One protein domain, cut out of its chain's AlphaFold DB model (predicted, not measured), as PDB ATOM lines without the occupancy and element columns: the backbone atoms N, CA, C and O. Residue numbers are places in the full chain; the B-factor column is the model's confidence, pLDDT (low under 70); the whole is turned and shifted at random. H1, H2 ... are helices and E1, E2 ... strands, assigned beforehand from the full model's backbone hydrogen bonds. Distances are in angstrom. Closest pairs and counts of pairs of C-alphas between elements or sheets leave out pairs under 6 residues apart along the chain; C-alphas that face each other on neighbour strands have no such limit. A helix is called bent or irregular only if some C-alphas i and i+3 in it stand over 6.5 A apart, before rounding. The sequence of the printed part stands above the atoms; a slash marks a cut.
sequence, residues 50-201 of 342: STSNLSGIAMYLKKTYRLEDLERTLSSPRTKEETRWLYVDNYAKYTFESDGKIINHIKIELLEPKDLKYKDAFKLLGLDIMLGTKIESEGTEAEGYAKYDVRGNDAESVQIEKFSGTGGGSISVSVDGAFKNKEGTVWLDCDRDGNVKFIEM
ATOM      1  N   SER A  50     282.715 233.738 261.453       54.03
ATOM      2  CA  SER A  50     283.069 232.310 261.530       54.03
ATOM      3  C   SER A  50     284.448 232.068 262.170       54.03
ATOM      4  O   SER A  50     284.683 231.012 262.761       54.03
ATOM      5  N   THR A  51     285.323 233.082 262.111       53.50
ATOM      6  CA  THR A  51     286.690 233.092 262.662       53.50
ATOM      7  C   THR A  51     286.811 233.799 264.023       53.50
ATOM      8  O   THR A  51     287.916 233.985 264.536       53.50
ATOM      9  N   SER A  52     285.682 234.199 264.618       65.25
ATOM     10  CA  SER A  52     285.628 234.820 265.949       65.25
ATOM     11  C   SER A  52     285.560 233.786 267.081       65.25
ATOM     12  O   SER A  52     285.206 232.625 266.866       65.25
ATOM     13  N   ASN A  53     285.822 234.226 268.318       67.88
ATOM     14  CA  ASN A  53     285.733 233.388 269.524       67.88
ATOM     15  C   ASN A  53     284.301 232.893 269.834       67.88
ATOM     16  O   ASN A  53     284.118 232.031 270.692       67.88
ATOM     17  N   LEU A  54     283.292 233.410 269.124       68.06
ATOM     18  CA  LEU A  54     281.908 232.932 269.144       68.06
ATOM     19  C   LEU A  54     281.762 231.511 268.562       68.06
ATOM     20  O   LEU A  54     280.845 230.776 268.934       68.06
ATOM     21  N   SER A  55     282.667 231.124 267.658       76.38
ATOM     22  CA  SER A  55     282.628 229.853 266.934       76.38
ATOM     23  C   SER A  55     282.835 228.661 267.879       76.38
ATOM     24  O   SER A  55     283.896 228.495 268.480       76.38
ATOM     25  N   GLY A  56     281.805 227.829 268.047       77.00
ATOM     26  CA  GLY A  56     281.828 226.657 268.929       77.00
ATOM     27  C   GLY A  56     281.785 226.958 270.435       77.00
ATOM     28  O   GLY A  56     281.990 226.041 271.235       77.00
ATOM     29  N   ILE A  57     281.514 228.203 270.847       84.56
ATOM     30  CA  ILE A  57     281.600 228.651 272.249       84.56
ATOM     31  C   ILE A  57     280.665 227.885 273.211       84.56
ATOM     32  O   ILE A  57     280.983 227.733 274.390       84.56
ATOM     33  N   ALA A  58     279.562 227.302 272.724       82.25
ATOM     34  CA  ALA A  58     278.689 226.433 273.522       82.25
ATOM     35  C   ALA A  58     279.417 225.190 274.072       82.25
ATOM     36  O   ALA A  58     278.970 224.576 275.044       82.25
ATOM     37  N   MET A  59     280.557 224.805 273.485       78.19
ATOM     38  CA  MET A  59     281.376 223.695 273.971       78.19
ATOM     39  C   MET A  59     281.850 223.894 275.420       78.19
ATOM     40  O   MET A  59     281.984 222.898 276.133       78.19
ATOM     41  N   TYR A  60     282.048 225.141 275.865       80.50
ATOM     42  CA  TYR A  60     282.452 225.460 277.240       80.50
ATOM     43  C   TYR A  60     281.366 225.159 278.289       80.50
ATOM     44  O   TYR A  60     281.690 225.040 279.464       80.50
ATOM     45  N   LEU A  61     280.106 224.981 277.866       79.62
ATOM     46  CA  LEU A  61     278.998 224.501 278.705       79.62
ATOM     47  C   LEU A  61     278.750 222.994 278.520       79.62
ATOM     48  O   LEU A  61     278.472 222.279 279.477       79.62
ATOM     49  N   LYS A  62     278.876 222.485 277.283       68.12
ATOM     50  CA  LYS A  62     278.627 221.065 276.935       68.12
ATOM     51  C   LYS A  62     279.677 220.099 277.488       68.12
ATOM     52  O   LYS A  62     279.423 218.902 277.604       68.12
ATOM     53  N   LYS A  63     280.880 220.593 277.760       67.12
ATOM     54  CA  LYS A  63     281.964 219.876 278.437       67.12
ATOM     55  C   LYS A  63     282.270 220.658 279.708       67.12
ATOM     56  O   LYS A  63     282.206 221.879 279.689       67.12
ATOM     57  N   THR A  64     282.609 219.966 280.792       75.94
ATOM     58  CA  THR A  64     282.782 220.530 282.145       75.94
ATOM     59  C   THR A  64     284.068 221.358 282.291       75.94
ATOM     60  O   THR A  64     284.945 221.015 283.086       75.94
ATOM     61  N   TYR A  65     284.205 222.402 281.474       74.19
ATOM     62  CA  TYR A  65     285.321 223.340 281.474       74.19
ATOM     63  C   TYR A  65     285.296 224.222 282.719       74.19
ATOM     64  O   TYR A  65     284.231 224.553 283.244       74.19
ATOM     65  N   ARG A  66     286.477 224.636 283.168       81.94
ATOM     66  CA  ARG A  66     286.648 225.651 284.209       81.94
ATOM     67  C   ARG A  66     287.071 226.978 283.599       81.94
ATOM     68  O   ARG A  66     287.490 227.032 282.443       81.94
ATOM     69  N   LEU A  67     287.009 228.047 284.388       80.50
ATOM     70  CA  LEU A  67     287.480 229.361 283.949       80.50
ATOM     71  C   LEU A  67     288.981 229.319 283.603       80.50
ATOM     72  O   LEU A  67     289.388 229.867 282.585       80.50
ATOM     73  N   GLU A  68     289.789 228.562 284.352       82.44
ATOM     74  CA  GLU A  68     291.232 228.408 284.106       82.44
ATOM     75  C   GLU A  68     291.564 227.749 282.759       82.44
ATOM     76  O   GLU A  68     292.629 228.003 282.190       82.44
ATOM     77  N   ASP A  69     290.662 226.930 282.214       79.19
ATOM     78  CA  ASP A  69     290.860 226.305 280.906       79.19
ATOM     79  C   ASP A  69     290.723 227.319 279.754       79.19
ATOM     80  O   ASP A  69     291.342 227.147 278.697       79.19
ATOM     81  N   LEU A  70     289.966 228.408 279.963       77.12
ATOM     82  CA  LEU A  70     289.825 229.498 278.992       77.12
ATOM     83  C   LEU A  70     291.159 230.209 278.759       77.12
ATOM     84  O   LEU A  70     291.452 230.594 277.632       77.12
ATOM     85  N   GLU A  71     292.009 230.321 279.784       70.31
ATOM     86  CA  GLU A  71     293.287 231.044 279.704       70.31
ATOM     87  C   GLU A  71     294.260 230.430 278.679       70.31
ATOM     88  O   GLU A  71     295.086 231.133 278.096       70.31
ATOM     89  N   ARG A  72     294.118 229.126 278.397       67.19
ATOM     90  CA  ARG A  72     294.890 228.403 277.371       67.19
ATOM     91  C   ARG A  72     294.364 228.592 275.948       67.19
ATOM     92  O   ARG A  72     295.115 228.355 275.006       67.19
ATOM     93  N   THR A  73     293.094 228.969 275.794       69.06
ATOM     94  CA  THR A  73     292.393 228.981 274.496       69.06
ATOM     95  C   THR A  73     292.080 230.399 274.022       69.06
ATOM     96  O   THR A  73     292.275 230.716 272.855       69.06
ATOM     97  N   LEU A  74     291.650 231.268 274.940       69.75
ATOM     98  CA  LEU A  74     291.238 232.656 274.705       69.75
ATOM     99  C   LEU A  74     292.269 233.680 275.217       69.75
ATOM    100  O   LEU A  74     292.005 234.879 275.217       69.75
ATOM    101  N   SER A  75     293.451 233.223 275.649       71.00
ATOM    102  CA  SER A  75     294.455 234.027 276.371       71.00
ATOM    103  C   SER A  75     293.935 234.573 277.717       71.00
ATOM    104  O   SER A  75     292.921 234.115 278.248       71.00
ATOM    105  N   SER A  76     294.651 235.523 278.327       73.00
ATOM    106  CA  SER A  76     294.224 236.151 279.584       73.00
ATOM    107  C   SER A  76     292.985 237.042 279.389       73.00
ATOM    108  O   SER A  76     292.964 237.834 278.443       73.00
ATOM    109  N   PRO A  77     291.988 236.989 280.292       76.75
ATOM    110  CA  PRO A  77     290.813 237.857 280.232       76.75
ATOM    111  C   PRO A  77     291.159 239.335 280.488       76.75
ATOM    112  O   PRO A  77     292.190 239.672 281.075       76.75
ATOM    113  N   ARG A  78     290.241 240.232 280.105       73.19
ATOM    114  CA  ARG A  78     290.291 241.670 280.425       73.19
ATOM    115  C   ARG A  78     289.962 241.940 281.896       73.19
ATOM    116  O   ARG A  78     290.524 242.860 282.486       73.19
ATOM    117  N   THR A  79     289.063 241.154 282.482       77.50
ATOM    118  CA  THR A  79     288.723 241.206 283.913       77.50
ATOM    119  C   THR A  79     288.596 239.784 284.444       77.50
ATOM    120  O   THR A  79     287.988 238.937 283.790       77.50
ATOM    121  N   LYS A  80     289.203 239.527 285.604       79.94
ATOM    122  CA  LYS A  80     289.320 238.210 286.231       79.94
ATOM    123  C   LYS A  80     288.845 238.310 287.677       79.94
ATOM    124  O   LYS A  80     289.594 238.764 288.535       79.94
ATOM    125  N   GLU A  81     287.597 237.930 287.907       83.44
ATOM    126  CA  GLU A  81     286.991 237.772 289.231       83.44
ATOM    127  C   GLU A  81     286.932 236.263 289.560       83.44
ATOM    128  O   GLU A  81     287.158 235.425 288.684       83.44
ATOM    129  N   GLU A  82     286.666 235.890 290.815       78.75
ATOM    130  CA  GLU A  82     286.734 234.485 291.270       78.75
ATOM    131  C   GLU A  82     285.787 233.555 290.491       78.75
ATOM    132  O   GLU A  82     286.185 232.480 290.047       78.75
ATOM    133  N   THR A  83     284.550 233.998 290.267       80.88
ATOM    134  CA  THR A  83     283.497 233.229 289.585       80.88
ATOM    135  C   THR A  83     283.129 233.778 288.206       80.88
ATOM    136  O   THR A  83     282.273 233.198 287.538       80.88
ATOM    137  N   ARG A  84     283.760 234.875 287.758       82.62
ATOM    138  CA  ARG A  84     283.373 235.611 286.545       82.62
ATOM    139  C   ARG A  84     284.573 236.159 285.775       82.62
ATOM    140  O   ARG A  84     285.348 236.959 286.295       82.62
ATOM    141  N   TRP A  85     284.726 235.768 284.513       82.31
ATOM    142  CA  TRP A  85     285.794 236.264 283.636       82.31
ATOM    143  C   TRP A  85     285.200 236.997 282.427       82.31
ATOM    144  O   TRP A  85     284.273 236.509 281.781       82.31
ATOM    145  N   LEU A  86     285.750 238.174 282.114       80.19
ATOM    146  CA  LEU A  86     285.341 239.009 280.982       80.19
ATOM    147  C   LEU A  86     286.433 239.032 279.913       80.19
ATOM    148  O   LEU A  86     287.547 239.506 280.153       80.19
ATOM    149  N   TYR A  87     286.071 238.614 278.709       76.31
ATOM    150  CA  TYR A  87     286.857 238.755 277.490       76.31
ATOM    151  C   TYR A  87     286.236 239.829 276.600       76.31
ATOM    152  O   TYR A  87     285.018 239.992 276.573       76.31
ATOM    153  N   VAL A  88     287.067 240.569 275.870       74.81
ATOM    154  CA  VAL A  88     286.615 241.557 274.882       74.81
ATOM    155  C   VAL A  88     287.540 241.467 273.677       74.81
ATOM    156  O   VAL A  88     288.755 241.575 273.841       74.81
ATOM    157  N   ASP A  89     286.967 241.269 272.494       71.00
ATOM    158  CA  ASP A  89     287.649 241.428 271.209       71.00
ATOM    159  C   ASP A  89     286.959 242.530 270.380       71.00
ATOM    160  O   ASP A  89     286.152 243.298 270.907       71.00
ATOM    161  N   ASN A  90     287.302 242.647 269.096       72.69
ATOM    162  CA  ASN A  90     286.730 243.663 268.206       72.69
ATOM    163  C   ASN A  90     285.250 243.409 267.855       72.69
ATOM    164  O   ASN A  90     284.619 244.272 267.255       72.69
ATOM    165  N   TYR A  91     284.704 242.233 268.175       73.00
ATOM    166  CA  TYR A  91     283.378 241.791 267.739       73.00
ATOM    167  C   TYR A  91     282.397 241.656 268.898       73.00
ATOM    168  O   TYR A  91     281.212 241.937 268.718       73.00
ATOM    169  N   ALA A  92     282.864 241.240 270.075       75.31
ATOM    170  CA  ALA A  92     282.000 241.031 271.227       75.31
ATOM    171  C   ALA A  92     282.701 241.209 272.582       75.31
ATOM    172  O   ALA A  92     283.919 241.064 272.731       75.31
ATOM    173  N   LYS A  93     281.881 241.447 273.609       79.06
ATOM    174  CA  LYS A  93     282.217 241.161 275.008       79.06
ATOM    175  C   LYS A  93     281.672 239.775 275.350       79.06
ATOM    176  O   LYS A  93     280.480 239.539 275.177       79.06
ATOM    177  N   TYR A  94     282.503 238.899 275.902       82.06
ATOM    178  CA  TYR A  94     282.113 237.568 276.370       82.06
ATOM    179  C   TYR A  94     282.300 237.506 277.886       82.06
ATOM    180  O   TYR A  94     283.413 237.666 278.387       82.06
ATOM    181  N   THR A  95     281.219 237.283 278.624       84.12
ATOM    182  CA  THR A  95     281.255 236.980 280.057       84.12
ATOM    183  C   THR A  95     281.112 235.475 280.237       84.12
ATOM    184  O   THR A  95     280.139 234.899 279.757       84.12
ATOM    185  N   PHE A  96     282.043 234.861 280.961       83.25
ATOM    186  CA  PHE A  96     281.947 233.481 281.426       83.25
ATOM    187  C   PHE A  96     281.756 233.492 282.940       83.25
ATOM    188  O   PHE A  96     282.521 234.139 283.656       83.25
ATOM    189  N   GLU A  97     280.747 232.776 283.418       84.94
ATOM    190  CA  GLU A  97     280.384 232.644 284.827       84.94
ATOM    191  C   GLU A  97     280.416 231.161 285.237       84.94
ATOM    192  O   GLU A  97     280.118 230.262 284.441       84.94
ATOM    193  N   SER A  98     280.840 230.913 286.477       79.62
ATOM    194  CA  SER A  98     281.107 229.586 287.042       79.62
ATOM    195  C   SER A  98     280.373 229.377 288.362       79.62
ATOM    196  O   SER A  98     280.292 230.284 289.191       79.62
ATOM    197  N   ASP A  99     279.942 228.141 288.620       76.19
ATOM    198  CA  ASP A  99     279.356 227.710 289.897       76.19
ATOM    199  C   ASP A  99     280.404 227.425 290.997       76.19
ATOM    200  O   ASP A  99     280.155 226.678 291.946       76.19
ATOM    201  N   GLY A 100     281.609 227.981 290.839       75.31
ATOM    202  CA  GLY A 100     282.788 227.695 291.657       75.31
ATOM    203  C   GLY A 100     283.515 226.400 291.272       75.31
ATOM    204  O   GLY A 100     284.539 226.077 291.873       75.31
ATOM    205  N   LYS A 101     283.022 225.639 290.281       77.56
ATOM    206  CA  LYS A 101     283.686 224.418 289.784       77.56
ATOM    207  C   LYS A 101     283.774 224.358 288.270       77.56
ATOM    208  O   LYS A 101     284.819 223.951 287.763       77.56
ATOM    209  N   ILE A 102     282.692 224.688 287.570       82.44
ATOM    210  CA  ILE A 102     282.600 224.637 286.110       82.44
ATOM    211  C   ILE A 102     281.883 225.871 285.574       82.44
ATOM    212  O   ILE A 102     281.010 226.430 286.235       82.44
ATOM    213  N   ILE A 103     282.217 226.245 284.341       81.88
ATOM    214  CA  ILE A 103     281.459 227.233 283.578       81.88
ATOM    215  C   ILE A 103     280.039 226.690 283.416       81.88
ATOM    216  O   ILE A 103     279.827 225.616 282.850       81.88
ATOM    217  N   ASN A 104     279.068 227.425 283.942       83.06
ATOM    218  CA  ASN A 104     277.650 227.088 283.861       83.06
ATOM    219  C   ASN A 104     276.843 228.168 283.136       83.06
ATOM    220  O   ASN A 104     275.679 227.928 282.828       83.06
ATOM    221  N   HIS A 105     277.443 229.326 282.854       84.50
ATOM    222  CA  HIS A 105     276.753 230.462 282.265       84.50
ATOM    223  C   HIS A 105     277.682 231.286 281.360       84.50
ATOM    224  O   HIS A 105     278.833 231.555 281.708       84.50
ATOM    225  N   ILE A 106     277.198 231.664 280.175       84.31
ATOM    226  CA  ILE A 106     277.916 232.493 279.200       84.31
ATOM    227  C   ILE A 106     276.979 233.591 278.696       84.31
ATOM    228  O   ILE A 106     275.861 233.296 278.277       84.31
ATOM    229  N   LYS A 107     277.457 234.839 278.681       86.31
ATOM    230  CA  LYS A 107     276.778 235.989 278.062       86.31
ATOM    231  C   LYS A 107     277.660 236.612 276.995       86.31
ATOM    232  O   LYS A 107     278.867 236.737 277.203       86.31
ATOM    233  N   ILE A 108     277.073 237.042 275.888       81.06
ATOM    234  CA  ILE A 108     277.794 237.627 274.759       81.06
ATOM    235  C   ILE A 108     277.042 238.863 274.281       81.06
ATOM    236  O   ILE A 108     275.894 238.761 273.862       81.06
ATOM    237  N   GLU A 109     277.692 240.020 274.339       79.38
ATOM    238  CA  GLU A 109     277.186 241.291 273.813       79.38
ATOM    239  C   GLU A 109     277.965 241.609 272.531       79.38
ATOM    240  O   GLU A 109     279.182 241.809 272.587       79.38
ATOM    241  N   LEU A 110     277.287 241.616 271.380       77.31
ATOM    242  CA  LEU A 110     277.903 241.908 270.085       77.31
ATOM    243  C   LEU A 110     278.080 243.426 269.933       77.31
ATOM    244  O   LEU A 110     277.130 244.192 270.075       77.31
ATOM    245  N   LEU A 111     279.316 243.858 269.674       67.25
ATOM    246  CA  LEU A 111     279.715 245.271 269.688       67.25
ATOM    247  C   LEU A 111     279.370 246.015 268.395       67.25
ATOM    248  O   LEU A 111     279.198 247.232 268.412       67.25
ATOM    249  N   GLU A 112     279.245 245.285 267.289       63.97
ATOM    250  CA  GLU A 112     278.749 245.792 266.013       63.97
ATOM    251  C   GLU A 112     277.599 244.898 265.525       63.97
ATOM    252  O   GLU A 112     277.712 243.668 265.615       63.97
ATOM    253  N   PRO A 113     276.510 245.469 264.976       54.62
ATOM    254  CA  PRO A 113     275.443 244.696 264.354       54.62
ATOM    255  C   PRO A 113     275.944 244.092 263.035       54.62
ATOM    256  O   PRO A 113     275.812 244.682 261.963       54.62
ATOM    257  N   LYS A 114     276.548 242.906 263.122       62.66
ATOM    258  CA  LYS A 114     276.831 242.051 261.964       62.66
ATOM    259  C   LYS A 114     275.567 241.294 261.553       62.66
ATOM    260  O   LYS A 114     274.702 241.036 262.387       62.66
ATOM    261  N   ASP A 115     275.513 240.843 260.299       71.75
ATOM    262  CA  ASP A 115     274.418 240.035 259.730       71.75
ATOM    263  C   ASP A 115     274.328 238.593 260.300       71.75
ATOM    264  O   ASP A 115     274.020 237.636 259.584       71.75
ATOM    265  N   LEU A 116     274.600 238.393 261.595       83.00
ATOM    266  CA  LEU A 116     274.382 237.115 262.266       83.00
ATOM    267  C   LEU A 116     272.887 236.933 262.526       83.00
ATOM    268  O   LEU A 116     272.363 237.371 263.550       83.00
ATOM    269  N   LYS A 117     272.188 236.257 261.614       87.62
ATOM    270  CA  LYS A 117     270.787 235.894 261.835       87.62
ATOM    271  C   LYS A 117     270.670 234.827 262.924       87.62
ATOM    272  O   LYS A 117     271.456 233.881 262.959       87.62
ATOM    273  N   TYR A 118     269.636 234.910 263.766       83.12
ATOM    274  CA  TYR A 118     269.394 233.928 264.842       83.12
ATOM    275  C   TYR A 118     269.323 232.468 264.356       83.12
ATOM    276  O   TYR A 118     269.656 231.546 265.095       83.12
ATOM    277  N   LYS A 119     268.927 232.246 263.094       82.25
ATOM    278  CA  LYS A 119     268.879 230.918 262.454       82.25
ATOM    279  C   LYS A 119     270.267 230.304 262.257       82.25
ATOM    280  O   LYS A 119     270.413 229.090 262.360       82.25
ATOM    281  N   ASP A 120     271.269 231.141 262.002       85.25
ATOM    282  CA  ASP A 120     272.661 230.740 261.791       85.25
ATOM    283  C   ASP A 120     273.466 230.767 263.101       85.25
ATOM    284  O   ASP A 120     274.447 230.032 263.248       85.25
ATOM    285  N   ALA A 121     273.008 231.549 264.088       86.81
ATOM    286  CA  ALA A 121     273.622 231.669 265.407       86.81
ATOM    287  C   ALA A 121     273.796 230.315 266.114       86.81
ATOM    288  O   ALA A 121     274.884 230.046 266.610       86.81
ATOM    289  N   PHE A 122     272.798 229.421 266.106       86.31
ATOM    290  CA  PHE A 122     272.938 228.097 266.736       86.31
ATOM    291  C   PHE A 122     274.103 227.284 266.155       86.31
ATOM    292  O   PHE A 122     274.935 226.760 266.900       86.31
ATOM    293  N   LYS A 123     274.211 227.244 264.822       83.94
ATOM    294  CA  LYS A 123     275.302 226.554 264.127       83.94
ATOM    295  C   LYS A 123     276.655 227.176 264.469       83.94
ATOM    296  O   LYS A 123     277.601 226.438 264.734       83.94
ATOM    297  N   LEU A 124     276.741 228.509 264.490       83.81
ATOM    298  CA  LEU A 124     277.967 229.225 264.848       83.81
ATOM    299  C   LEU A 124     278.381 228.956 266.301       83.81
ATOM    300  O   LEU A 124     279.541 228.657 266.553       83.81
ATOM    301  N   LEU A 125     277.434 228.962 267.241       86.44
ATOM    302  CA  LEU A 125     277.668 228.640 268.652       86.44
ATOM    303  C   LEU A 125     278.144 227.191 268.876       86.44
ATOM    304  O   LEU A 125     278.685 226.893 269.940       86.44
ATOM    305  N   GLY A 126     277.975 226.285 267.905       83.81
ATOM    306  CA  GLY A 126     278.281 224.854 268.044       83.81
ATOM    307  C   GLY A 126     277.146 224.035 268.675       83.81
ATOM    308  O   GLY A 126     277.397 223.001 269.311       83.81
ATOM    309  N   LEU A 127     275.908 224.512 268.521       87.06
ATOM    310  CA  LEU A 127     274.681 223.859 268.965       87.06
ATOM    311  C   LEU A 127     274.054 223.069 267.810       87.06
ATOM    312  O   LEU A 127     273.770 223.615 266.745       87.06
ATOM    313  N   ASP A 128     273.794 221.786 268.044       84.69
ATOM    314  CA  ASP A 128     272.991 220.930 267.170       84.69
ATOM    315  C   ASP A 128     271.501 221.228 267.395       84.69
ATOM    316  O   ASP A 128     270.775 220.482 268.058       84.69
ATOM    317  N   ILE A 129     271.073 222.389 266.892       88.81
ATOM    318  CA  ILE A 129     269.695 222.876 266.926       88.81
ATOM    319  C   ILE A 129     269.303 223.274 265.505       88.81
ATOM    320  O   ILE A 129     269.885 224.173 264.900       88.81
ATOM    321  N   MET A 130     268.270 222.617 264.989       88.19
ATOM    322  CA  MET A 130     267.606 222.965 263.737       88.19
ATOM    323  C   MET A 130     266.106 223.020 263.998       88.19
ATOM    324  O   MET A 130     265.539 222.037 264.479       88.19
ATOM    325  N   LEU A 131     265.475 224.149 263.667       88.62
ATOM    326  CA  LEU A 131     264.023 224.316 263.754       88.62
ATOM    327  C   LEU A 131     263.336 223.278 262.859       88.62
ATOM    328  O   LEU A 131     263.651 223.184 261.668       88.62
ATOM    329  N   GLY A 132     262.414 222.505 263.422       88.94
ATOM    330  CA  GLY A 132     261.600 221.567 262.666       88.94
ATOM    331  C   GLY A 132     260.176 222.071 262.467       88.94
ATOM    332  O   GLY A 132     259.945 223.091 261.816       88.94
ATOM    333  N   THR A 133     259.209 221.304 262.951       90.75
ATOM    334  CA  THR A 133     257.781 221.588 262.796       90.75
ATOM    335  C   THR A 133     257.345 222.639 263.809       90.75
ATOM    336  O   THR A 133     257.738 222.595 264.973       90.75
ATOM    337  N   LYS A 134     256.494 223.580 263.389       93.31
ATOM    338  CA  LYS A 134     255.792 224.461 264.327       93.31
ATOM    339  C   LYS A 134     254.785 223.623 265.122       93.31
ATOM    340  O   LYS A 134     253.960 222.950 264.510       93.31
ATOM    341  N   ILE A 135     254.856 223.684 266.449       90.06
ATOM    342  CA  ILE A 135     253.986 222.929 267.367       90.06
ATOM    343  C   ILE A 135     252.927 223.809 268.043       90.06
ATOM    344  O   ILE A 135     251.852 223.318 268.367       90.06
ATOM    345  N   GLU A 136     253.196 225.108 268.203       85.69
ATOM    346  CA  GLU A 136     252.288 226.073 268.834       85.69
ATOM    347  C   GLU A 136     252.541 227.479 268.266       85.69
ATOM    348  O   GLU A 136     253.653 227.785 267.823       85.69
ATOM    349  N   SER A 137     251.524 228.342 268.244       83.81
ATOM    350  CA  SER A 137     251.689 229.772 267.951       83.81
ATOM    351  C   SER A 137     250.459 230.589 268.316       83.81
ATOM    352  O   SER A 137     249.338 230.126 268.111       83.81
ATOM    353  N   GLU A 138     250.683 231.838 268.709       73.62
ATOM    354  CA  GLU A 138     249.645 232.826 269.006       73.62
ATOM    355  C   GLU A 138     250.029 234.198 268.432       73.62
ATOM    356  O   GLU A 138     251.207 234.488 268.208       73.62
ATOM    357  N   GLY A 139     249.033 235.054 268.198       70.88
ATOM    358  CA  GLY A 139     249.221 236.392 267.640       70.88
ATOM    359  C   GLY A 139     249.277 236.434 266.108       70.88
ATOM    360  O   GLY A 139     248.748 235.574 265.405       70.88
ATOM    361  N   THR A 140     249.887 237.495 265.592       66.06
ATOM    362  CA  THR A 140     250.016 237.832 264.168       66.06
ATOM    363  C   THR A 140     251.469 237.708 263.698       66.06
ATOM    364  O   THR A 140     252.388 237.525 264.490       66.06
ATOM    365  N   GLU A 141     251.725 237.847 262.393       62.03
ATOM    366  CA  GLU A 141     253.102 237.793 261.875       62.03
ATOM    367  C   GLU A 141     254.001 238.957 262.328       62.03
ATOM    368  O   GLU A 141     255.227 238.831 262.227       62.03
ATOM    369  N   ALA A 142     253.414 240.067 262.793       59.50
ATOM    370  CA  ALA A 142     254.121 241.250 263.289       59.50
ATOM    371  C   ALA A 142     254.351 241.208 264.809       59.50
ATOM    372  O   ALA A 142     255.426 241.590 265.268       59.50
ATOM    373  N   GLU A 143     253.365 240.715 265.561       62.88
ATOM    374  CA  GLU A 143     253.374 240.593 267.024       62.88
ATOM    375  C   GLU A 143     252.785 239.247 267.424       62.88
ATOM    376  O   GLU A 143     251.615 238.985 267.134       62.88
ATOM    377  N   GLY A 144     253.573 238.399 268.079       61.22
ATOM    378  CA  GLY A 144     253.156 237.046 268.441       61.22
ATOM    379  C   GLY A 144     254.334 236.104 268.655       61.22
ATOM    380  O   GLY A 144     255.494 236.490 268.491       61.22
ATOM    381  N   TYR A 145     254.032 234.852 268.986       80.12
ATOM    382  CA  TYR A 145     255.039 233.811 269.179       80.12
ATOM    383  C   TYR A 145     254.753 232.567 268.344       80.12
ATOM    384  O   TYR A 145     253.618 232.271 267.971       80.12
ATOM    385  N   ALA A 146     255.808 231.812 268.057       76.62
ATOM    386  CA  ALA A 146     255.710 230.473 267.502       76.62
ATOM    387  C   ALA A 146     256.742 229.557 268.160       76.62
ATOM    388  O   ALA A 146     257.931 229.879 268.192       76.62
ATOM    389  N   LYS A 147     256.282 228.403 268.643       83.81
ATOM    390  CA  LYS A 147     257.116 227.344 269.207       83.81
ATOM    391  C   LYS A 147     257.317 226.234 268.179       83.81
ATOM    392  O   LYS A 147     256.387 225.859 267.460       83.81
ATOM    393  N   TYR A 148     258.535 225.714 268.113       86.94
ATOM    394  CA  TYR A 148     258.976 224.700 267.163       86.94
ATOM    395  C   TYR A 148     259.583 223.509 267.901       86.94
ATOM    396  O   TYR A 148     260.269 223.686 268.914       86.94
ATOM    397  N   ASP A 149     259.372 222.310 267.357       88.81
ATOM    398  CA  ASP A 149     260.212 221.160 267.680       88.81
ATOM    399  C   ASP A 149     261.648 221.366 267.148       88.81
ATOM    400  O   ASP A 149     261.920 222.237 266.307       88.81
ATOM    401  N   VAL A 150     262.585 220.581 267.678       90.88
ATOM    402  CA  VAL A 150     263.997 220.607 267.284       90.88
ATOM    403  C   VAL A 150     264.370 219.277 266.639       90.88
ATOM    404  O   VAL A 150     264.090 218.208 267.170       90.88
ATOM    405  N   ARG A 151     265.025 219.347 265.473       88.75
ATOM    406  CA  ARG A 151     265.522 218.171 264.730       88.75
ATOM    407  C   ARG A 151     266.947 217.755 265.100       88.75
ATOM    408  O   ARG A 151     267.388 216.686 264.689       88.75
ATOM    409  N   GLY A 152     267.671 218.627 265.796       86.31
ATOM    410  CA  GLY A 152     268.987 218.344 266.367       86.31
ATOM    411  C   GLY A 152     268.884 217.797 267.794       86.31
ATOM    412  O   GLY A 152     267.793 217.637 268.334       86.31
ATOM    413  N   ASN A 153     270.022 217.489 268.411       87.00
ATOM    414  CA  ASN A 153     270.081 216.785 269.691       87.00
ATOM    415  C   ASN A 153     270.342 217.688 270.907       87.00
ATOM    416  O   ASN A 153     270.391 217.166 272.018       87.00
ATOM    417  N   ASP A 154     270.583 218.991 270.735       85.44
ATOM    418  CA  ASP A 154     271.027 219.871 271.829       85.44
ATOM    419  C   ASP A 154     269.911 220.705 272.487       85.44
ATOM    420  O   ASP A 154     270.233 221.523 273.345       85.44
ATOM    421  N   ALA A 155     268.634 220.524 272.129       89.44
ATOM    422  CA  ALA A 155     267.494 221.212 272.753       89.44
ATOM    423  C   ALA A 155     266.188 220.402 272.649       89.44
ATOM    424  O   ALA A 155     266.062 219.555 271.767       89.44
ATOM    425  N   GLU A 156     265.206 220.693 273.510       87.38
ATOM    426  CA  GLU A 156     263.857 220.105 273.432       87.38
ATOM    427  C   GLU A 156     262.939 220.910 272.493       87.38
ATOM    428  O   GLU A 156     262.193 220.332 271.703       87.38
ATOM    429  N   SER A 157     262.985 222.247 272.554       84.00
ATOM    430  CA  SER A 157     262.159 223.120 271.705       84.00
ATOM    431  C   SER A 157     262.748 224.527 271.559       84.00
ATOM    432  O   SER A 157     263.588 224.941 272.360       84.00
ATOM    433  N   VAL A 158     262.294 225.270 270.544       86.88
ATOM    434  CA  VAL A 158     262.637 226.691 270.356       86.88
ATOM    435  C   VAL A 158     261.369 227.521 270.215       86.88
ATOM    436  O   VAL A 158     260.527 227.239 269.362       86.88
ATOM    437  N   GLN A 159     261.253 228.572 271.015       84.38
ATOM    438  CA  GLN A 159     260.242 229.615 270.902       84.38
ATOM    439  C   GLN A 159     260.847 230.845 270.223       84.38
ATOM    440  O   GLN A 159     261.940 231.285 270.572       84.38
ATOM    441  N   ILE A 160     260.135 231.397 269.244       80.00
ATOM    442  CA  ILE A 160     260.472 232.659 268.585       80.00
ATOM    443  C   ILE A 160     259.331 233.629 268.856       80.00
ATOM    444  O   ILE A 160     258.205 233.390 268.417       80.00
ATOM    445  N   GLU A 161     259.635 234.719 269.545       76.81
ATOM    446  CA  GLU A 161     258.724 235.815 269.862       76.81
ATOM    447  C   GLU A 161     259.087 237.040 269.027       76.81
ATOM    448  O   GLU A 161     260.259 237.394 268.897       76.81
ATOM    449  N   LYS A 162     258.076 237.696 268.459       69.38
ATOM    450  CA  LYS A 162     258.220 238.964 267.749       69.38
ATOM    451  C   LYS A 162     257.460 240.048 268.483       69.38
ATOM    452  O   LYS A 162     256.276 239.881 268.783       69.38
ATOM    453  N   PHE A 163     258.123 241.180 268.661       66.88
ATOM    454  CA  PHE A 163     257.533 242.384 269.218       66.88
ATOM    455  C   PHE A 163     257.577 243.484 268.163       66.88
ATOM    456  O   PHE A 163     258.599 243.686 267.499       66.88
ATOM    457  N   SER A 164     256.471 244.201 268.011       55.78
ATOM    458  CA  SER A 164     256.390 245.407 267.198       55.78
ATOM    459  C   SER A 164     256.089 246.599 268.103       55.78
ATOM    460  O   SER A 164     255.550 246.464 269.199       55.78
ATOM    461  N   GLY A 165     256.546 247.770 267.681       48.91
ATOM    462  CA  GLY A 165     256.474 248.983 268.473       48.91
ATOM    463  C   GLY A 165     256.841 250.192 267.629       48.91
ATOM    464  O   GLY A 165     257.538 250.092 266.616       48.91
ATOM    465  N   THR A 166     256.377 251.362 268.055       37.00
ATOM    466  CA  THR A 166     256.595 252.642 267.361       37.00
ATOM    467  C   THR A 166     258.069 253.066 267.312       37.00
ATOM    468  O   THR A 166     258.434 253.866 266.455       37.00
ATOM    469  N   GLY A 167     258.924 252.500 268.175       38.22
ATOM    470  CA  GLY A 167     260.384 252.673 268.167       38.22
ATOM    471  C   GLY A 167     261.170 251.635 267.348       38.22
ATOM    472  O   GLY A 167     262.396 251.701 267.315       38.22
ATOM    473  N   GLY A 168     260.497 250.679 266.700       49.69
ATOM    474  CA  GLY A 168     261.118 249.536 266.024       49.69
ATOM    475  C   GLY A 168     260.636 248.196 266.586       49.69
ATOM    476  O   GLY A 168     260.025 248.141 267.649       49.69
ATOM    477  N   GLY A 169     260.888 247.115 265.844       54.69
ATOM    478  CA  GLY A 169     260.586 245.751 266.291       54.69
ATOM    479  C   GLY A 169     261.819 245.025 266.830       54.69
ATOM    480  O   GLY A 169     262.952 245.411 266.532       54.69
ATOM    481  N   SER A 170     261.589 243.944 267.568       70.50
ATOM    482  CA  SER A 170     262.621 243.016 268.042       70.50
ATOM    483  C   SER A 170     262.162 241.566 267.898       70.50
ATOM    484  O   SER A 170     260.967 241.283 267.743       70.50
ATOM    485  N   ILE A 171     263.124 240.644 267.920       67.19
ATOM    486  CA  ILE A 171     262.865 239.204 267.911       67.19
ATOM    487  C   ILE A 171     263.620 238.577 269.082       67.19
ATOM    488  O   ILE A 171     264.842 238.665 269.151       67.19
ATOM    489  N   SER A 172     262.887 237.922 269.977       72.19
ATOM    490  CA  SER A 172     263.441 237.089 271.045       72.19
ATOM    491  C   SER A 172     263.418 235.632 270.592       72.19
ATOM    492  O   SER A 172     262.420 235.167 270.032       72.19
ATOM    493  N   VAL A 173     264.509 234.900 270.816       71.00
ATOM    494  CA  VAL A 173     264.568 233.458 270.557       71.00
ATOM    495  C   VAL A 173     264.989 232.736 271.825       71.00
ATOM    496  O   VAL A 173     266.118 232.893 272.280       71.00
ATOM    497  N   SER A 174     264.088 231.922 272.364       79.50
ATOM    498  CA  SER A 174     264.270 231.163 273.602       79.50
ATOM    499  C   SER A 174     264.344 229.669 273.295       79.50
ATOM    500  O   SER A 174     263.521 229.136 272.555       79.50
ATOM    501  N   VAL A 175     265.330 228.983 273.862       79.88
ATOM    502  CA  VAL A 175     265.572 227.548 273.693       79.88
ATOM    503  C   VAL A 175     265.402 226.855 275.038       79.88
ATOM    504  O   VAL A 175     266.142 227.154 275.976       79.88
ATOM    505  N   ASP A 176     264.475 225.902 275.097       76.25
ATOM    506  CA  ASP A 176     264.214 225.076 276.277       76.25
ATOM    507  C   ASP A 176     264.948 223.727 276.173       76.25
ATOM    508  O   ASP A 176     265.067 223.144 275.088       76.25
ATOM    509  N   GLY A 177     265.405 223.194 277.310       76.00
ATOM    510  CA  GLY A 177     266.054 221.880 277.381       76.00
ATOM    511  C   GLY A 177     267.450 221.838 276.748       76.00
ATOM    512  O   GLY A 177     267.873 220.804 276.221       76.00
ATOM    513  N   ALA A 178     268.146 222.977 276.735       82.81
ATOM    514  CA  ALA A 178     269.400 223.154 276.020       82.81
ATOM    515  C   ALA A 178     270.557 222.311 276.592       82.81
ATOM    516  O   ALA A 178     270.590 221.943 277.767       82.81
ATOM    517  N   PHE A 179     271.557 222.026 275.754       83.25
ATOM    518  CA  PHE A 179     272.761 221.255 276.102       83.25
ATOM    519  C   PHE A 179     272.478 219.823 276.589       83.25
ATOM    520  O   PHE A 179     273.319 219.228 277.264       83.25
ATOM    521  N   LYS A 180     271.306 219.263 276.248       76.62
ATOM    522  CA  LYS A 180     270.779 217.988 276.780       76.62
ATOM    523  C   LYS A 180     270.489 218.015 278.286       76.62
ATOM    524  O   LYS A 180     270.374 216.957 278.906       76.62
ATOM    525  N   ASN A 181     270.337 219.203 278.871       71.75
ATOM    526  CA  ASN A 181     269.819 219.387 280.219       71.75
ATOM    527  C   ASN A 181     268.429 220.027 280.145       71.75
ATOM    528  O   ASN A 181     268.272 221.089 279.555       71.75
ATOM    529  N   LYS A 182     267.429 219.431 280.804       64.19
ATOM    530  CA  LYS A 182     266.058 219.970 280.874       64.19
ATOM    531  C   LYS A 182     265.978 221.368 281.483       64.19
ATOM    532  O   LYS A 182     265.072 222.125 281.161       64.19
ATOM    533  N   GLU A 183     266.923 221.698 282.356       70.88
ATOM    534  CA  GLU A 183     267.035 223.021 282.969       70.88
ATOM    535  C   GLU A 183     267.911 223.977 282.144       70.88
ATOM    536  O   GLU A 183     267.965 225.161 282.457       70.88
ATOM    537  N   GLY A 184     268.618 223.496 281.118       69.25
ATOM    538  CA  GLY A 184     269.477 224.328 280.283       69.25
ATOM    539  C   GLY A 184     268.669 225.259 279.379       69.25
ATOM    540  O   GLY A 184     267.635 224.865 278.837       69.25
ATOM    541  N   THR A 185     269.159 226.482 279.177       79.94
ATOM    542  CA  THR A 185     268.518 227.493 278.325       79.94
ATOM    543  C   THR A 185     269.513 228.181 277.393       79.94
ATOM    544  O   THR A 185     270.685 228.366 277.728       79.94
ATOM    545  N   VAL A 186     269.032 228.600 276.222       80.81
ATOM    546  CA  VAL A 186     269.711 229.588 275.364       80.81
ATOM    547  C   VAL A 186     268.719 230.687 275.020       80.81
ATOM    548  O   VAL A 186     267.578 230.391 274.677       80.81
ATOM    549  N   TRP A 187     269.151 231.938 275.095       84.62
ATOM    550  CA  TRP A 187     268.371 233.102 274.705       84.62
ATOM    551  C   TRP A 187     269.159 233.972 273.724       84.62
ATOM    552  O   TRP A 187     270.364 234.167 273.898       84.62
ATOM    553  N   LEU A 188     268.484 234.477 272.690       80.62
ATOM    554  CA  LEU A 188     269.022 235.414 271.705       80.62
ATOM    555  C   LEU A 188     268.117 236.653 271.647       80.62
ATOM    556  O   LEU A 188     266.939 236.529 271.302       80.62
ATOM    557  N   ASP A 189     268.676 237.834 271.910       80.25
ATOM    558  CA  ASP A 189     268.033 239.115 271.591       80.25
ATOM    559  C   ASP A 189     268.435 239.550 270.184       80.25
ATOM    560  O   ASP A 189     269.622 239.521 269.834       80.25
ATOM    561  N   CYS A 190     267.461 239.970 269.381       75.62
ATOM    562  CA  CYS A 190     267.661 240.351 267.992       75.62
ATOM    563  C   CYS A 190     266.913 241.638 267.626       75.62
ATOM    564  O   CYS A 190     265.849 241.957 268.162       75.62
ATOM    565  N   ASP A 191     267.424 242.357 266.625       74.81
ATOM    566  CA  ASP A 191     266.642 243.404 265.963       74.81
ATOM    567  C   ASP A 191     265.453 242.856 265.148       74.81
ATOM    568  O   ASP A 191     265.244 241.649 265.001       74.81
ATOM    569  N   ARG A 192     264.668 243.787 264.593       75.69
ATOM    570  CA  ARG A 192     263.532 243.526 263.700       75.69
ATOM    571  C   ARG A 192     263.868 242.606 262.523       75.69
ATOM    572  O   ARG A 192     263.009 241.836 262.097       75.69
ATOM    573  N   ASP A 193     265.086 242.697 261.998       80.50
ATOM    574  CA  ASP A 193     265.542 241.930 260.839       80.50
ATOM    575  C   ASP A 193     266.133 240.570 261.251       80.50
ATOM    576  O   ASP A 193     266.583 239.793 260.402       80.50
ATOM    577  N   GLY A 194     266.116 240.261 262.551       76.88
ATOM    578  CA  GLY A 194     266.600 239.020 263.134       76.88
ATOM    579  C   GLY A 194     268.116 238.939 263.272       76.88
ATOM    580  O   GLY A 194     268.616 237.822 263.421       76.88
ATOM    581  N   ASN A 195     268.844 240.061 263.201       82.88
ATOM    582  CA  ASN A 195     270.263 240.092 263.559       82.88
ATOM    583  C   ASN A 195     270.397 240.013 265.075       82.88
ATOM    584  O   ASN A 195     269.800 240.818 265.794       82.88
ATOM    585  N   VAL A 196     271.193 239.062 265.551       81.69
ATOM    586  CA  VAL A 196     271.494 238.903 266.973       81.69
ATOM    587  C   VAL A 196     272.276 240.119 267.476       81.69
ATOM    588  O   VAL A 196     273.165 240.627 266.795       81.69
ATOM    589  N   LYS A 197     271.955 240.564 268.689       80.19
ATOM    590  CA  LYS A 197     272.674 241.592 269.459       80.19
ATOM    591  C   LYS A 197     273.287 241.020 270.728       80.19
ATOM    592  O   LYS A 197     274.399 241.383 271.104       80.19
ATOM    593  N   PHE A 198     272.556 240.121 271.382       81.12
ATOM    594  CA  PHE A 198     272.955 239.527 272.646       81.12
ATOM    595  C   PHE A 198     272.601 238.041 272.691       81.12
ATOM    596  O   PHE A 198     271.612 237.608 272.100       81.12
ATOM    597  N   ILE A 199     273.440 237.266 273.375       81.69
ATOM    598  CA  ILE A 199     273.315 235.817 273.542       81.69
ATOM    599  C   ILE A 199     273.533 235.495 275.018       81.69
ATOM    600  O   ILE A 199     274.556 235.877 275.583       81.69
ATOM    601  N   GLU A 200     272.626 234.736 275.621       84.62
ATOM    602  CA  GLU A 200     272.772 234.188 276.969       84.62
ATOM    603  C   GLU A 200     272.571 232.674 276.927       84.62
ATOM    604  O   GLU A 200     271.689 232.160 276.245       84.62
ATOM    605  N   MET A 201     273.443 231.936 277.604       83.88
ATOM    606  CA  MET A 201     273.500 230.479 277.549       83.88
ATOM    607  C   MET A 201     273.764 229.939 278.944       83.88
ATOM    608  O   MET A 201     274.824 230.202 279.513       83.88
TER     609      MET A 201
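Overview. This is residues 50 to 201 of the 342 residues of an uncharacterized protein of Bacillus thuringiensis subsp. medellin (UniProt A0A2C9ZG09). The domain is one broad, twisted wall of nine antiparallel strands, curled round the short helix H3, which packs on E9, E8 and E7 in the middle of the row. Two still shorter helices, H1 and H2, lie near the E1, E2 and E3 end of the wall, and at its opposite end the edge strand E4 bends sharply. The 152 printed residues hold three named helices and nine named strands, along the chain H1 H2 E1 E2 E3 H3 E4 E5 E6 E7 E8 E9; the sheet's order is E1 E2 E3 E9 E8 E7 E6 E5 E4, antiparallel throughout. The class is mixed, helices and strands. The whole is compact, with a radius of gyration of the C-alphas of 15.9 A and spans of 47 by 33 by 25 A.

Arrangement. The sheet runs, strand beside strand, through E1, residues 84 to 88, E2, 92 to 98, E3, 103 to 110, E9, 196 to 201, E8, 185 to 191, E7, 170 to 176, E6, 157 to 163, E5, 144 to 150, and E4, 131 to 139. E1 and E4 are its edge strands. From edge to edge the strands' lines turn by 98 degrees. E1 E2 E3 and E4 E5 E6 E7 E8 E9 are two meanders, in each of which a strand is the antiparallel neighbour of the one before. E3 and E9 are antiparallel neighbours at 175 degrees, with N 108 and O 199 within hydrogen-bond range at 2.8 A. E9 and E8 form a hairpin, with N 187 and O 200 at 2.8 A. E5 and E4 form another, at 159 degrees, with N 147 and O 136 at 2.8 A; E4 bends by 70 degrees at residue 135. At the other edge E1 and E2 form a hairpin, with N 87 and O 94 at 2.8 A. Residues 79 to 80 pair antiparallel with residues 85 to 86 of E1. H3, residues 118 to 125, is on the sheet, which curls round it; its closest C-alphas to E9 are those of Tyr 118 and Val 196, 5.8 A apart. H1, residues 59 to 62, only grazes the sheet with residues 60 to 62; the C-alphas of Leu 61 and Asn 104 of E3 are its closest pair, 5.9 A apart. H2, residues 67 to 70, is on the sheet at a height of 7.9 A, beside the strands and only just over none of them, with 2 of its 4 C-alphas falling on E2. H1 and H3 are only just apart, their closest C-alphas at 8.2 A. In H3, 2 of 4 O i to N i+4 pairs are within hydrogen-bond range, and 4 of 5 O i to N i+3 pairs; H1 and H2 are too short for an O i to N i+4 pair.

Along the chain. E3 and E8 each measure 20.2 A from first to last C-alpha, E6 20.0 A, E7 19.8 A, E5 19.7 A, and E2 and E4 19.5 A; E9 measures 13.7 A and E1 13.5 A. H3 measures 10.5 A and is only just irregular, with C-alphas 119 and 122 6.54 A apart. H2 measures 5.5 A and H1 4.8 A. H1 begins at C-alpha 59, (281.376, 223.695, 273.971). E4 ends at C-alpha 139, (249.221, 236.392, 267.640), and E9 at C-alpha 201, (273.500, 230.479, 277.549).

Size, cuts and confidence. The two C-alphas farthest apart are those of Arg 72 and Thr 140, 47.7 A. The printed part has no cut. The link from H2 to E1, residues 71 to 83, is long. The mean pLDDT of the printed part is 76.9, and 30 residues are under 70, among them residues 50 to 54, 140 to 144 and 162 to 169.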